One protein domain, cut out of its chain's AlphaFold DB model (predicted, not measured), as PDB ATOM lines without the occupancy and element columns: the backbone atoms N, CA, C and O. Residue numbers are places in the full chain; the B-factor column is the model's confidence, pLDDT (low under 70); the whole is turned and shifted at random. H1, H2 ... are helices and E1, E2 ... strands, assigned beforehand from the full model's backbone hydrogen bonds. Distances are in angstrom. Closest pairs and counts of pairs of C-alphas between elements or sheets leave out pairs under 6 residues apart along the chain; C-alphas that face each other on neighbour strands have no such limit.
ATOM      1  N   ASN A  23     148.520 243.202 185.357       56.09
ATOM      2  CA  ASN A  23     147.164 242.804 185.701       56.09
ATOM      3  C   ASN A  23     147.306 241.465 186.419       56.09
ATOM      4  O   ASN A  23     147.456 240.419 185.789       56.09
ATOM      5  N   THR A  24     147.407 241.515 187.740       69.06
ATOM      6  CA  THR A  24     147.305 240.338 188.581       69.06
ATOM      7  C   THR A  24     145.893 239.814 188.377       69.06
ATOM      8  O   THR A  24     144.922 240.527 188.612       69.06
ATOM      9  N   CYS A  25     145.778 238.608 187.828       81.00
ATOM     10  CA  CYS A  25     144.516 237.883 187.808       81.00
ATOM     11  C   CYS A  25     144.443 237.065 189.091       81.00
ATOM     12  O   CYS A  25     145.400 236.369 189.436       81.00
ATOM     13  N   CYS A  26     143.316 237.159 189.778       86.81
ATOM     14  CA  CYS A  26     143.006 236.350 190.941       86.81
ATOM     15  C   CYS A  26     141.952 235.325 190.548       86.81
ATOM     16  O   CYS A  26     141.096 235.592 189.706       86.81
ATOM     17  N   GLN A  27     142.020 234.145 191.145       91.06
ATOM     18  CA  GLN A  27     141.157 233.030 190.800       91.06
ATOM     19  C   GLN A  27     140.188 232.744 191.941       91.06
ATOM     20  O   GLN A  27     140.592 232.578 193.092       91.06
ATOM     21  N   VAL A  28     138.906 232.645 191.618       90.88
ATOM     22  CA  VAL A  28     137.903 232.027 192.485       90.88
ATOM     23  C   VAL A  28     137.788 230.567 192.054       90.88
ATOM     24  O   VAL A  28     137.528 230.322 190.871       90.88
ATOM     25  N   PRO A  29     138.023 229.593 192.951       92.44
ATOM     26  CA  PRO A  29     138.023 228.183 192.582       92.44
ATOM     27  C   PRO A  29     136.638 227.725 192.119       92.44
ATOM     28  O   PRO A  29     135.622 228.378 192.382       92.44
ATOM     29  N   GLU A  30     136.601 226.591 191.423       91.62
ATOM     30  CA  GLU A  30     135.348 225.941 191.047       91.62
ATOM     31  C   GLU A  30     134.498 225.611 192.281       91.62
ATOM     32  O   GLU A  30     135.016 225.287 193.353       91.62
ATOM     33  N   ALA A  31     133.182 225.743 192.138       90.56
ATOM     34  CA  ALA A  31     132.211 225.402 193.169       90.56
ATOM     35  C   ALA A  31     130.829 225.213 192.556       90.56
ATOM     36  O   ALA A  31     130.530 225.761 191.495       90.56
ATOM     37  N   TYR A  32     129.980 224.437 193.232       85.62
ATOM     38  CA  TYR A  32     128.592 224.201 192.822       85.62
ATOM     39  C   TYR A  32     128.449 223.693 191.368       85.62
ATOM     40  O   TYR A  32     127.498 224.027 190.666       85.62
ATOM     41  N   GLY A  33     129.425 222.918 190.876       80.06
ATOM     42  CA  GLY A  33     129.448 222.438 189.487       80.06
ATOM     43  C   GLY A  33     129.667 223.540 188.439       80.06
ATOM     44  O   GLY A  33     129.388 223.334 187.258       80.06
ATOM     45  N   ARG A  34     130.137 224.724 188.854       83.69
ATOM     46  CA  ARG A  34     130.494 225.848 187.983       83.69
ATOM     47  C   ARG A  34     132.015 226.027 187.931       83.69
ATOM     48  O   ARG A  34     132.684 225.829 188.946       83.69
ATOM     49  N   PRO A  35     132.564 226.409 186.761       82.44
ATOM     50  CA  PRO A  35     134.005 226.536 186.575       82.44
ATOM     51  C   PRO A  35     134.597 227.641 187.454       82.44
ATOM     52  O   PRO A  35     133.893 228.542 187.923       82.44
ATOM     53  N   ALA A  36     135.913 227.578 187.645       89.81
ATOM     54  CA  ALA A  36     136.674 228.647 188.276       89.81
ATOM     55  C   ALA A  36     136.516 229.976 187.512       89.81
ATOM     56  O   ALA A  36     136.439 229.995 186.281       89.81
ATOM     57  N   VAL A  37     136.505 231.090 188.245       86.94
ATOM     58  CA  VAL A  37     136.358 232.445 187.692       86.94
ATOM     59  C   VAL A  37     137.677 233.193 187.844       86.94
ATOM     60  O   VAL A  37     138.234 233.261 188.938       86.94
ATOM     61  N   ASN A  38     138.169 233.773 186.750       85.88
ATOM     62  CA  ASN A  38     139.335 234.650 186.774       85.88
ATOM     63  C   ASN A  38     138.870 236.101 186.880       85.88
ATOM     64  O   ASN A  38     138.175 236.601 185.997       85.88
ATOM     65  N   LEU A  39     139.269 236.773 187.954       80.19
ATOM     66  CA  LEU A  39     138.940 238.160 188.241       80.19
ATOM     67  C   LEU A  39     140.176 239.042 188.026       80.19
ATOM     68  O   LEU A  39     141.276 238.662 188.443       80.19
ATOM     69  N   PRO A  40     140.032 240.234 187.424       79.50
ATOM     70  CA  PRO A  40     141.080 241.239 187.502       79.50
ATOM     71  C   PRO A  40     141.202 241.674 188.967       79.50
ATOM     72  O   PRO A  40     140.218 242.129 189.542       79.50
ATOM     73  N   CYS A  41     142.377 241.529 189.581       73.50
ATOM     74  CA  CYS A  41     142.580 241.960 190.960       73.50
ATOM     75  C   CYS A  41     143.598 243.084 191.058       73.50
ATOM     76  O   CYS A  41     144.685 243.046 190.471       73.50
ATOM     77  N   ALA A  42     143.214 244.104 191.821       73.12
ATOM     78  CA  ALA A  42     144.020 245.294 192.024       73.12
ATOM     79  C   ALA A  42     145.142 245.056 193.040       73.12
ATOM     80  O   ALA A  42     146.153 245.761 193.005       73.12
ATOM     81  N   VAL A  43     144.963 244.091 193.950       73.25
ATOM     82  CA  VAL A  43     145.852 243.913 195.095       73.25
ATOM     83  C   VAL A  43     146.378 242.490 195.251       73.25
ATOM     84  O   VAL A  43     147.581 242.282 195.092       73.25
ATOM     85  N   SER A  44     145.552 241.522 195.667       82.81
ATOM     86  CA  SER A  44     146.054 240.170 195.951       82.81
ATOM     87  C   SER A  44     144.979 239.087 196.008       82.81
ATOM     88  O   SER A  44     143.827 239.331 196.366       82.81
ATOM     89  N   GLN A  45     145.412 237.850 195.747       89.25
ATOM     90  CA  GLN A  45     144.590 236.643 195.853       89.25
ATOM     91  C   GLN A  45     143.989 236.465 197.251       89.25
ATOM     92  O   GLN A  45     142.837 236.071 197.372       89.25
ATOM     93  N   ASN A  46     144.733 236.796 198.310       89.44
ATOM     94  CA  ASN A  46     144.271 236.617 199.690       89.44
ATOM     95  C   ASN A  46     143.023 237.456 199.995       89.44
ATOM     96  O   ASN A  46     142.153 237.026 200.746       89.44
ATOM     97  N   VAL A  47     142.934 238.645 199.397       89.56
ATOM     98  CA  VAL A  47     141.801 239.559 199.571       89.56
ATOM     99  C   VAL A  47     140.553 239.001 198.883       89.56
ATOM    100  O   VAL A  47     139.480 238.993 199.479       89.56
ATOM    101  N   VAL A  48     140.711 238.448 197.678       90.56
ATOM    102  CA  VAL A  48     139.629 237.749 196.965       90.56
ATOM    103  C   VAL A  48     139.176 236.510 197.741       90.56
ATOM    104  O   VAL A  48     137.979 236.314 197.946       90.56
ATOM    105  N   THR A  49     140.116 235.705 198.245       92.62
ATOM    106  CA  THR A  49     139.821 234.507 199.047       92.62
ATOM    107  C   THR A  49     139.014 234.836 200.304       92.62
ATOM    108  O   THR A  49     138.125 234.071 200.663       92.62
ATOM    109  N   MET A  50     139.260 235.983 200.945       92.69
ATOM    110  CA  MET A  50     138.463 236.443 202.090       92.69
ATOM    111  C   MET A  50     136.984 236.614 201.722       92.69
ATOM    112  O   MET A  50     136.107 236.158 202.452       92.69
ATOM    113  N   GLY A  51     136.703 237.234 200.572       91.69
ATOM    114  CA  GLY A  51     135.341 237.376 200.058       91.69
ATOM    115  C   GLY A  51     134.683 236.027 199.775       91.69
ATOM    116  O   GLY A  51     133.540 235.806 200.170       91.69
ATOM    117  N   VAL A  52     135.429 235.101 199.161       93.88
ATOM    118  CA  VAL A  52     134.959 233.732 198.879       93.88
ATOM    119  C   VAL A  52     134.587 233.000 200.169       93.88
ATOM    120  O   VAL A  52     133.495 232.449 200.256       93.88
ATOM    121  N   GLN A  53     135.448 233.043 201.190       93.88
ATOM    122  CA  GLN A  53     135.196 232.391 202.480       93.88
ATOM    123  C   GLN A  53     133.939 232.932 203.164       93.88
ATOM    124  O   GLN A  53     133.143 232.164 203.694       93.88
ATOM    125  N   VAL A  54     133.734 234.248 203.125       92.75
ATOM    126  CA  VAL A  54     132.541 234.864 203.711       92.75
ATOM    127  C   VAL A  54     131.272 234.483 202.941       92.75
ATOM    128  O   VAL A  54     130.243 234.229 203.567       92.75
ATOM    129  N   ALA A  55     131.337 234.377 201.610       91.12
ATOM    130  CA  ALA A  55     130.226 233.855 200.817       91.12
ATOM    131  C   ALA A  55     129.937 232.383 201.144       91.12
ATOM    132  O   ALA A  55     128.775 232.030 201.316       91.12
ATOM    133  N   ASP A  56     130.962 231.538 201.279       92.19
ATOM    134  CA  ASP A  56     130.785 230.132 201.661       92.19
ATOM    135  C   ASP A  56     130.123 230.018 203.049       92.19
ATOM    136  O   ASP A  56     129.164 229.265 203.211       92.19
ATOM    137  N   SER A  57     130.554 230.812 204.039       89.62
ATOM    138  CA  SER A  57     129.920 230.865 205.368       89.62
ATOM    139  C   SER A  57     128.450 231.290 205.312       89.62
ATOM    140  O   SER A  57     127.616 230.710 206.013       89.62
ATOM    141  N   TYR A  58     128.124 232.273 204.468       87.75
ATOM    142  CA  TYR A  58     126.748 232.716 204.245       87.75
ATOM    143  C   TYR A  58     125.891 231.622 203.596       87.75
ATOM    144  O   TYR A  58     124.816 231.300 204.096       87.75
ATOM    145  N   LEU A  59     126.384 230.999 202.522       86.69
ATOM    146  CA  LEU A  59     125.669 229.952 201.784       86.69
ATOM    147  C   LEU A  59     125.487 228.667 202.607       86.69
ATOM    148  O   LEU A  59     124.488 227.971 202.447       86.69
ATOM    149  N   LEU A  60     126.420 228.367 203.516       87.31
ATOM    150  CA  LEU A  60     126.312 227.268 204.483       87.31
ATOM    151  C   LEU A  60     125.445 227.617 205.705       87.31
ATOM    152  O   LEU A  60     125.342 226.809 206.627       87.31
ATOM    153  N   ASN A  61     124.827 228.803 205.719       78.69
ATOM    154  CA  ASN A  61     123.946 229.284 206.780       78.69
ATOM    155  C   ASN A  61     124.599 229.244 208.179       78.69
ATOM    156  O   ASN A  61     123.948 228.950 209.179       78.69
ATOM    157  N   GLN A  62     125.907 229.530 208.256       76.19
ATOM    158  CA  GLN A  62     126.660 229.520 209.521       76.19
ATOM    159  C   GLN A  62     126.212 230.635 210.484       76.19
ATOM    160  O   GLN A  62     126.418 230.531 211.694       76.19
ATOM    161  N   HIS A  63     125.579 231.687 209.957       74.56
ATOM    162  CA  HIS A  63     125.024 232.811 210.712       74.56
ATOM    163  C   HIS A  63     123.558 233.050 210.311       74.56
ATOM    164  O   HIS A  63     123.274 233.938 209.505       74.56
ATOM    165  N   PRO A  64     122.613 232.251 210.841       69.31
ATOM    166  CA  PRO A  64     121.208 232.364 210.473       69.31
ATOM    167  C   PRO A  64     120.655 233.732 210.890       69.31
ATOM    168  O   PRO A  64     120.688 234.099 212.063       69.31
ATOM    169  N   GLY A  65     120.143 234.484 209.913       73.81
ATOM    170  CA  GLY A  65     119.544 235.809 210.110       73.81
ATOM    171  C   GLY A  65     120.437 236.993 209.740       73.81
ATOM    172  O   GLY A  65     119.922 238.108 209.665       73.81
ATOM    173  N   GLU A  66     121.726 236.776 209.461       80.44
ATOM    174  CA  GLU A  66     122.597 237.843 208.964       80.44
ATOM    175  C   GLU A  66     122.260 238.174 207.504       80.44
ATOM    176  O   GLU A  66     122.215 237.291 206.642       80.44
ATOM    177  N   ARG A  67     122.011 239.456 207.219       82.12
ATOM    178  CA  ARG A  67     121.665 239.905 205.868       82.12
ATOM    179  C   ARG A  67     122.911 240.183 205.029       82.12
ATOM    180  O   ARG A  67     123.984 240.512 205.528       82.12
ATOM    181  N   LEU A  68     122.761 240.078 203.712       81.00
ATOM    182  CA  LEU A  68     123.862 240.213 202.753       81.00
ATOM    183  C   LEU A  68     124.511 241.614 202.789       81.00
ATOM    184  O   LEU A  68     125.728 241.743 202.667       81.00
ATOM    185  N   ASP A  69     123.720 242.660 203.023       79.81
ATOM    186  CA  ASP A  69     124.186 244.037 203.216       79.81
ATOM    187  C   ASP A  69     124.996 244.213 204.511       79.81
ATOM    188  O   ASP A  69     126.026 244.893 204.509       79.81
ATOM    189  N   GLU A  70     124.600 243.542 205.595       83.50
ATOM    190  CA  GLU A  70     125.336 243.530 206.867       83.50
ATOM    191  C   GLU A  70     126.703 242.847 206.713       83.50
ATOM    192  O   GLU A  70     127.719 243.354 207.207       83.50
ATOM    193  N   ILE A  71     126.754 241.753 205.944       87.06
ATOM    194  CA  ILE A  71     127.988 241.031 205.607       87.06
ATOM    195  C   ILE A  71     128.954 241.927 204.831       87.06
ATOM    196  O   ILE A  71     130.133 242.015 205.186       87.06
ATOM    197  N   VAL A  72     128.468 242.626 203.801       87.12
ATOM    198  CA  VAL A  72     129.287 243.561 203.013       87.12
ATOM    199  C   VAL A  72     129.783 244.713 203.891       87.12
ATOM    200  O   VAL A  72     130.968 245.055 203.857       87.12
ATOM    201  N   ALA A  73     128.924 245.282 204.741       86.25
ATOM    202  CA  ALA A  73     129.317 246.339 205.672       86.25
ATOM    203  C   ALA A  73     130.376 245.865 206.686       86.25
ATOM    204  O   ALA A  73     131.299 246.609 207.029       86.25
ATOM    205  N   ARG A  74     130.283 244.622 207.170       87.88
ATOM    206  CA  ARG A  74     131.304 244.003 208.028       87.88
ATOM    207  C   ARG A  74     132.618 243.801 207.276       87.88
ATOM    208  O   ARG A  74     133.657 244.203 207.788       87.88
ATOM    209  N   LEU A  75     132.580 243.266 206.057       85.62
ATOM    210  CA  LEU A  75     133.764 243.081 205.211       85.62
ATOM    211  C   LEU A  75     134.511 244.399 204.966       85.62
ATOM    212  O   LEU A  75     135.732 244.455 205.120       85.62
ATOM    213  N   ARG A  76     133.781 245.480 204.669       85.75
ATOM    214  CA  ARG A  76     134.365 246.819 204.488       85.75
ATOM    215  C   ARG A  76     135.013 247.373 205.759       85.75
ATOM    216  O   ARG A  76     135.998 248.098 205.664       85.75
ATOM    217  N   ARG A  77     134.503 247.022 206.946       86.81
ATOM    218  CA  ARG A  77     135.133 247.374 208.235       86.81
ATOM    219  C   ARG A  77     136.393 246.553 208.526       86.81
ATOM    220  O   ARG A  77     137.278 247.046 209.216       86.81
ATOM    221  N   SER A  78     136.488 245.341 207.984       83.56
ATOM    222  CA  SER A  78     137.610 244.418 208.206       83.56
ATOM    223  C   SER A  78     138.799 244.622 207.261       83.56
ATOM    224  O   SER A  78     139.867 244.060 207.500       83.56
ATOM    225  N   ALA A  79     138.648 245.409 206.190       81.81
ATOM    226  CA  ALA A  79     139.696 245.641 205.199       81.81
ATOM    227  C   ALA A  79     139.861 247.137 204.861       81.81
ATOM    228  O   ALA A  79     138.872 247.865 204.792       81.81
ATOM    229  N   PRO A  80     141.089 247.622 204.584       86.44
ATOM    230  CA  PRO A  80     141.295 248.975 204.066       86.44
ATOM    231  C   PRO A  80     140.562 249.211 202.736       86.44
ATOM    232  O   PRO A  80     140.527 248.320 201.890       86.44
ATOM    233  N   ALA A  81     140.081 250.437 202.501       85.25
ATOM    234  CA  ALA A  81     139.227 250.784 201.356       85.25
ATOM    235  C   ALA A  81     139.774 250.377 199.976       85.25
ATOM    236  O   ALA A  81     139.022 249.964 199.099       85.25
ATOM    237  N   ARG A  82     141.100 250.411 199.796       82.81
ATOM    238  CA  ARG A  82     141.767 249.969 198.557       82.81
ATOM    239  C   ARG A  82     141.556 248.483 198.219       82.81
ATOM    240  O   ARG A  82     141.819 248.088 197.093       82.81
ATOM    241  N   HIS A  83     141.149 247.669 199.190       86.75
ATOM    242  CA  HIS A  83     140.939 246.229 199.047       86.75
ATOM    243  C   HIS A  83     139.465 245.857 198.859       86.75
ATOM    244  O   HIS A  83     139.191 244.732 198.458       86.75
ATOM    245  N   TRP A  84     138.522 246.770 199.127       88.31
ATOM    246  CA  TRP A  84     137.088 246.475 199.036       88.31
ATOM    247  C   TRP A  84     136.665 245.898 197.681       88.31
ATOM    248  O   TRP A  84     135.955 244.895 197.702       88.31
ATOM    249  N   PRO A  85     137.133 246.421 196.523       86.06
ATOM    250  CA  PRO A  85     136.740 245.865 195.230       86.06
ATOM    251  C   PRO A  85     137.118 244.388 195.078       86.06
ATOM    252  O   PRO A  85     136.307 243.595 194.618       86.06
ATOM    253  N   ASP A  86     138.320 244.006 195.518       86.69
ATOM    254  CA  ASP A  86     138.805 242.627 195.417       86.69
ATOM    255  C   ASP A  86     138.045 241.692 196.383       86.69
ATOM    256  O   ASP A  86     137.704 240.568 196.012       86.69
ATOM    257  N   VAL A  87     137.739 242.151 197.609       89.50
ATOM    258  CA  VAL A  87     136.944 241.375 198.584       89.50
ATOM    259  C   VAL A  87     135.530 241.144 198.056       89.50
ATOM    260  O   VAL A  87     135.036 240.018 198.053       89.50
ATOM    261  N   GLU A  88     134.871 242.208 197.604       89.75
ATOM    262  CA  GLU A  88     133.502 242.140 197.093       89.75
ATOM    263  C   GLU A  88     133.427 241.313 195.812       89.75
ATOM    264  O   GLU A  88     132.489 240.539 195.648       89.75
ATOM    265  N   ALA A  89     134.438 241.390 194.944       88.50
ATOM    266  CA  ALA A  89     134.503 240.560 193.747       88.50
ATOM    267  C   ALA A  89     134.576 239.061 194.091       88.50
ATOM    268  O   ALA A  89     133.873 238.262 193.473       88.50
ATOM    269  N   GLY A  90     135.363 238.674 195.103       89.19
ATOM    270  CA  GLY A  90     135.408 237.291 195.591       89.19
ATOM    271  C   GLY A  90     134.074 236.813 196.172       89.19
ATOM    272  O   GLY A  90     133.618 235.716 195.842       89.19
ATOM    273  N   LEU A  91     133.425 237.658 196.981       92.44
ATOM    274  CA  LEU A  91     132.099 237.394 197.552       92.44
ATOM    275  C   LEU A  91     131.058 237.171 196.443       92.44
ATOM    276  O   LEU A  91     130.378 236.146 196.411       92.44
ATOM    277  N   LEU A  92     130.955 238.120 195.511       90.88
ATOM    278  CA  LEU A  92     129.961 238.099 194.440       90.88
ATOM    279  C   LEU A  92     130.180 236.936 193.472       90.88
ATOM    280  O   LEU A  92     129.215 236.269 193.114       90.88
ATOM    281  N   ALA A  93     131.427 236.640 193.098       86.94
ATOM    282  CA  ALA A  93     131.733 235.521 192.207       86.94
ATOM    283  C   ALA A  93     131.307 234.169 192.806       86.94
ATOM    284  O   ALA A  93     130.786 233.308 192.095       86.94
ATOM    285  N   ARG A  94     131.479 233.978 194.121       91.19
ATOM    286  CA  ARG A  94     131.047 232.755 194.812       91.19
ATOM    287  C   ARG A  94     129.521 232.648 194.901       91.19
ATOM    288  O   ARG A  94     128.966 231.586 194.617       91.19
ATOM    289  N   LEU A  95     128.835 233.746 195.216       88.44
ATOM    290  CA  LEU A  95     127.368 233.795 195.187       88.44
ATOM    291  C   LEU A  95     126.826 233.526 193.780       88.44
ATOM    292  O   LEU A  95     125.860 232.787 193.622       88.44
ATOM    293  N   GLU A  96     127.476 234.063 192.749       84.75
ATOM    294  CA  GLU A  96     127.111 233.829 191.357       84.75
ATOM    295  C   GLU A  96     127.261 232.354 190.960       84.75
ATOM    296  O   GLU A  96     126.366 231.814 190.308       84.75
ATOM    297  N   GLN A  97     128.339 231.671 191.366       84.00
ATOM    298  CA  GLN A  97     128.502 230.229 191.124       84.00
ATOM    299  C   GLN A  97     127.327 229.426 191.712       84.00
ATOM    300  O   GLN A  97     126.785 228.555 191.029       84.00
ATOM    301  N   CYS A  98     126.883 229.765 192.926       85.06
ATOM    302  CA  CYS A  98     125.723 229.145 193.569       85.06
ATOM    303  C   CYS A  98     124.399 229.494 192.861       85.06
ATOM    304  O   CYS A  98     123.613 228.617 192.510       85.06
ATOM    305  N   LEU A  99     124.159 230.771 192.556       82.06
ATOM    306  CA  LEU A  99     122.953 231.204 191.837       82.06
ATOM    307  C   LEU A  99     122.843 230.539 190.465       82.06
ATOM    308  O   LEU A  99     121.777 230.068 190.068       82.06
ATOM    309  N   ARG A 100     123.959 230.439 189.742       76.94
ATOM    310  CA  ARG A 100     123.990 229.757 188.453       76.94
ATOM    311  C   ARG A 100     123.792 228.260 188.617       76.94
ATOM    312  O   ARG A 100     123.128 227.683 187.770       76.94
ATOM    313  N   SER A 101     124.329 227.588 189.638       77.62
ATOM    314  CA  SER A 101     124.074 226.145 189.828       77.62
ATOM    315  C   SER A 101     122.593 225.828 190.039       77.62
ATOM    316  O   SER A 101     122.128 224.754 189.671       77.62
ATOM    317  N   MET A 102     121.848 226.787 190.581       69.56
ATOM    318  CA  MET A 102     120.402 226.716 190.763       69.56
ATOM    319  C   MET A 102     119.615 226.950 189.456       69.56
ATOM    320  O   MET A 102     118.538 226.383 189.256       69.56
ATOM    321  N   GLN A 103     120.177 227.706 188.507       61.66
ATOM    322  CA  GLN A 103     119.631 227.875 187.156       61.66
ATOM    323  C   GLN A 103     119.799 226.582 186.338       61.66
ATOM    324  O   GLN A 103     120.831 226.343 185.710       61.66
ATOM    325  N   GLY A 104     118.764 225.738 186.363       54.09
ATOM    326  CA  GLY A 104     118.700 224.466 185.631       54.09
ATOM    327  C   GLY A 104     118.340 223.255 186.493       54.09
ATOM    328  O   GLY A 104     118.133 222.174 185.949       54.09
ATOM    329  N   ALA A 105     118.223 223.419 187.815       53.16
ATOM    330  CA  ALA A 105     117.726 222.357 188.679       53.16
ATOM    331  C   ALA A 105     116.244 222.058 188.353       53.16
ATOM    332  O   ALA A 105     115.438 222.995 188.292       53.16
ATOM    333  N   PRO A 106     115.861 220.779 188.166       52.44
ATOM    334  CA  PRO A 106     114.489 220.391 187.822       52.44
ATOM    335  C   PRO A 106     113.463 220.741 188.915       52.44
ATOM    336  O   PRO A 106     112.279 220.823 188.618       52.44
ATOM    337  N   ASN A 107     113.927 221.024 190.139       49.66
ATOM    338  CA  ASN A 107     113.099 221.373 191.297       49.66
ATOM    339  C   ASN A 107     113.171 222.858 191.685       49.66
ATOM    340  O   ASN A 107     112.730 223.215 192.770       49.66
ATOM    341  N   PHE A 108     113.755 223.725 190.848       48.44
ATOM    342  CA  PHE A 108     113.645 225.167 191.076       48.44
ATOM    343  C   PHE A 108     112.239 225.596 190.673       48.44
ATOM    344  O   PHE A 108     111.985 225.819 189.478       48.44
TER     345      PHE A 108
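Overview. This is residues 23 to 108 of the 176 residues of an uncharacterized protein of Pseudomonas mendocina (UniProt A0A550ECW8). H1 and H3 cross in the middle of a flat body, with the strand hairpin E1 and E2 along one side and H2 on the opposite side; residues 103 to 108 stick out. The 86 printed residues hold two strands, then three helices, mostly helix. The whole is compact: radius of gyration of the C-alphas 13.2 A, spans 41 by 32 by 15 A.

Arrangement. E1, residues 24 to 28, and E2, residues 37 to 41, form an antiparallel hairpin; N 26 and O 39, 2.9 A apart, are within hydrogen-bond range. H1, residues 45 to 59, H2, residues 68 to 78, and H3, residues 81 to 102, form an up-and-down bundle, each running against the one before. H3 touches H1 at a steep tilt of 45 degrees, closest C-alphas Gly 51 and Leu 91, 4.1 A. Every O i to N i+4 pair is within hydrogen-bond range in H1 and H2, 16 of 18 in H3.

Along the chain. E1 starts at C-alpha 24 (147.305, 240.338, 188.581). H1 measures 20.9 A; H3, 32.3 A, ends at C-alpha 102 (120.402, 226.716, 190.763).

Size, cuts and confidence. The printed part has no cut. pLDDT is under 70 at residues 23 to 24, 64 and 102 to 108.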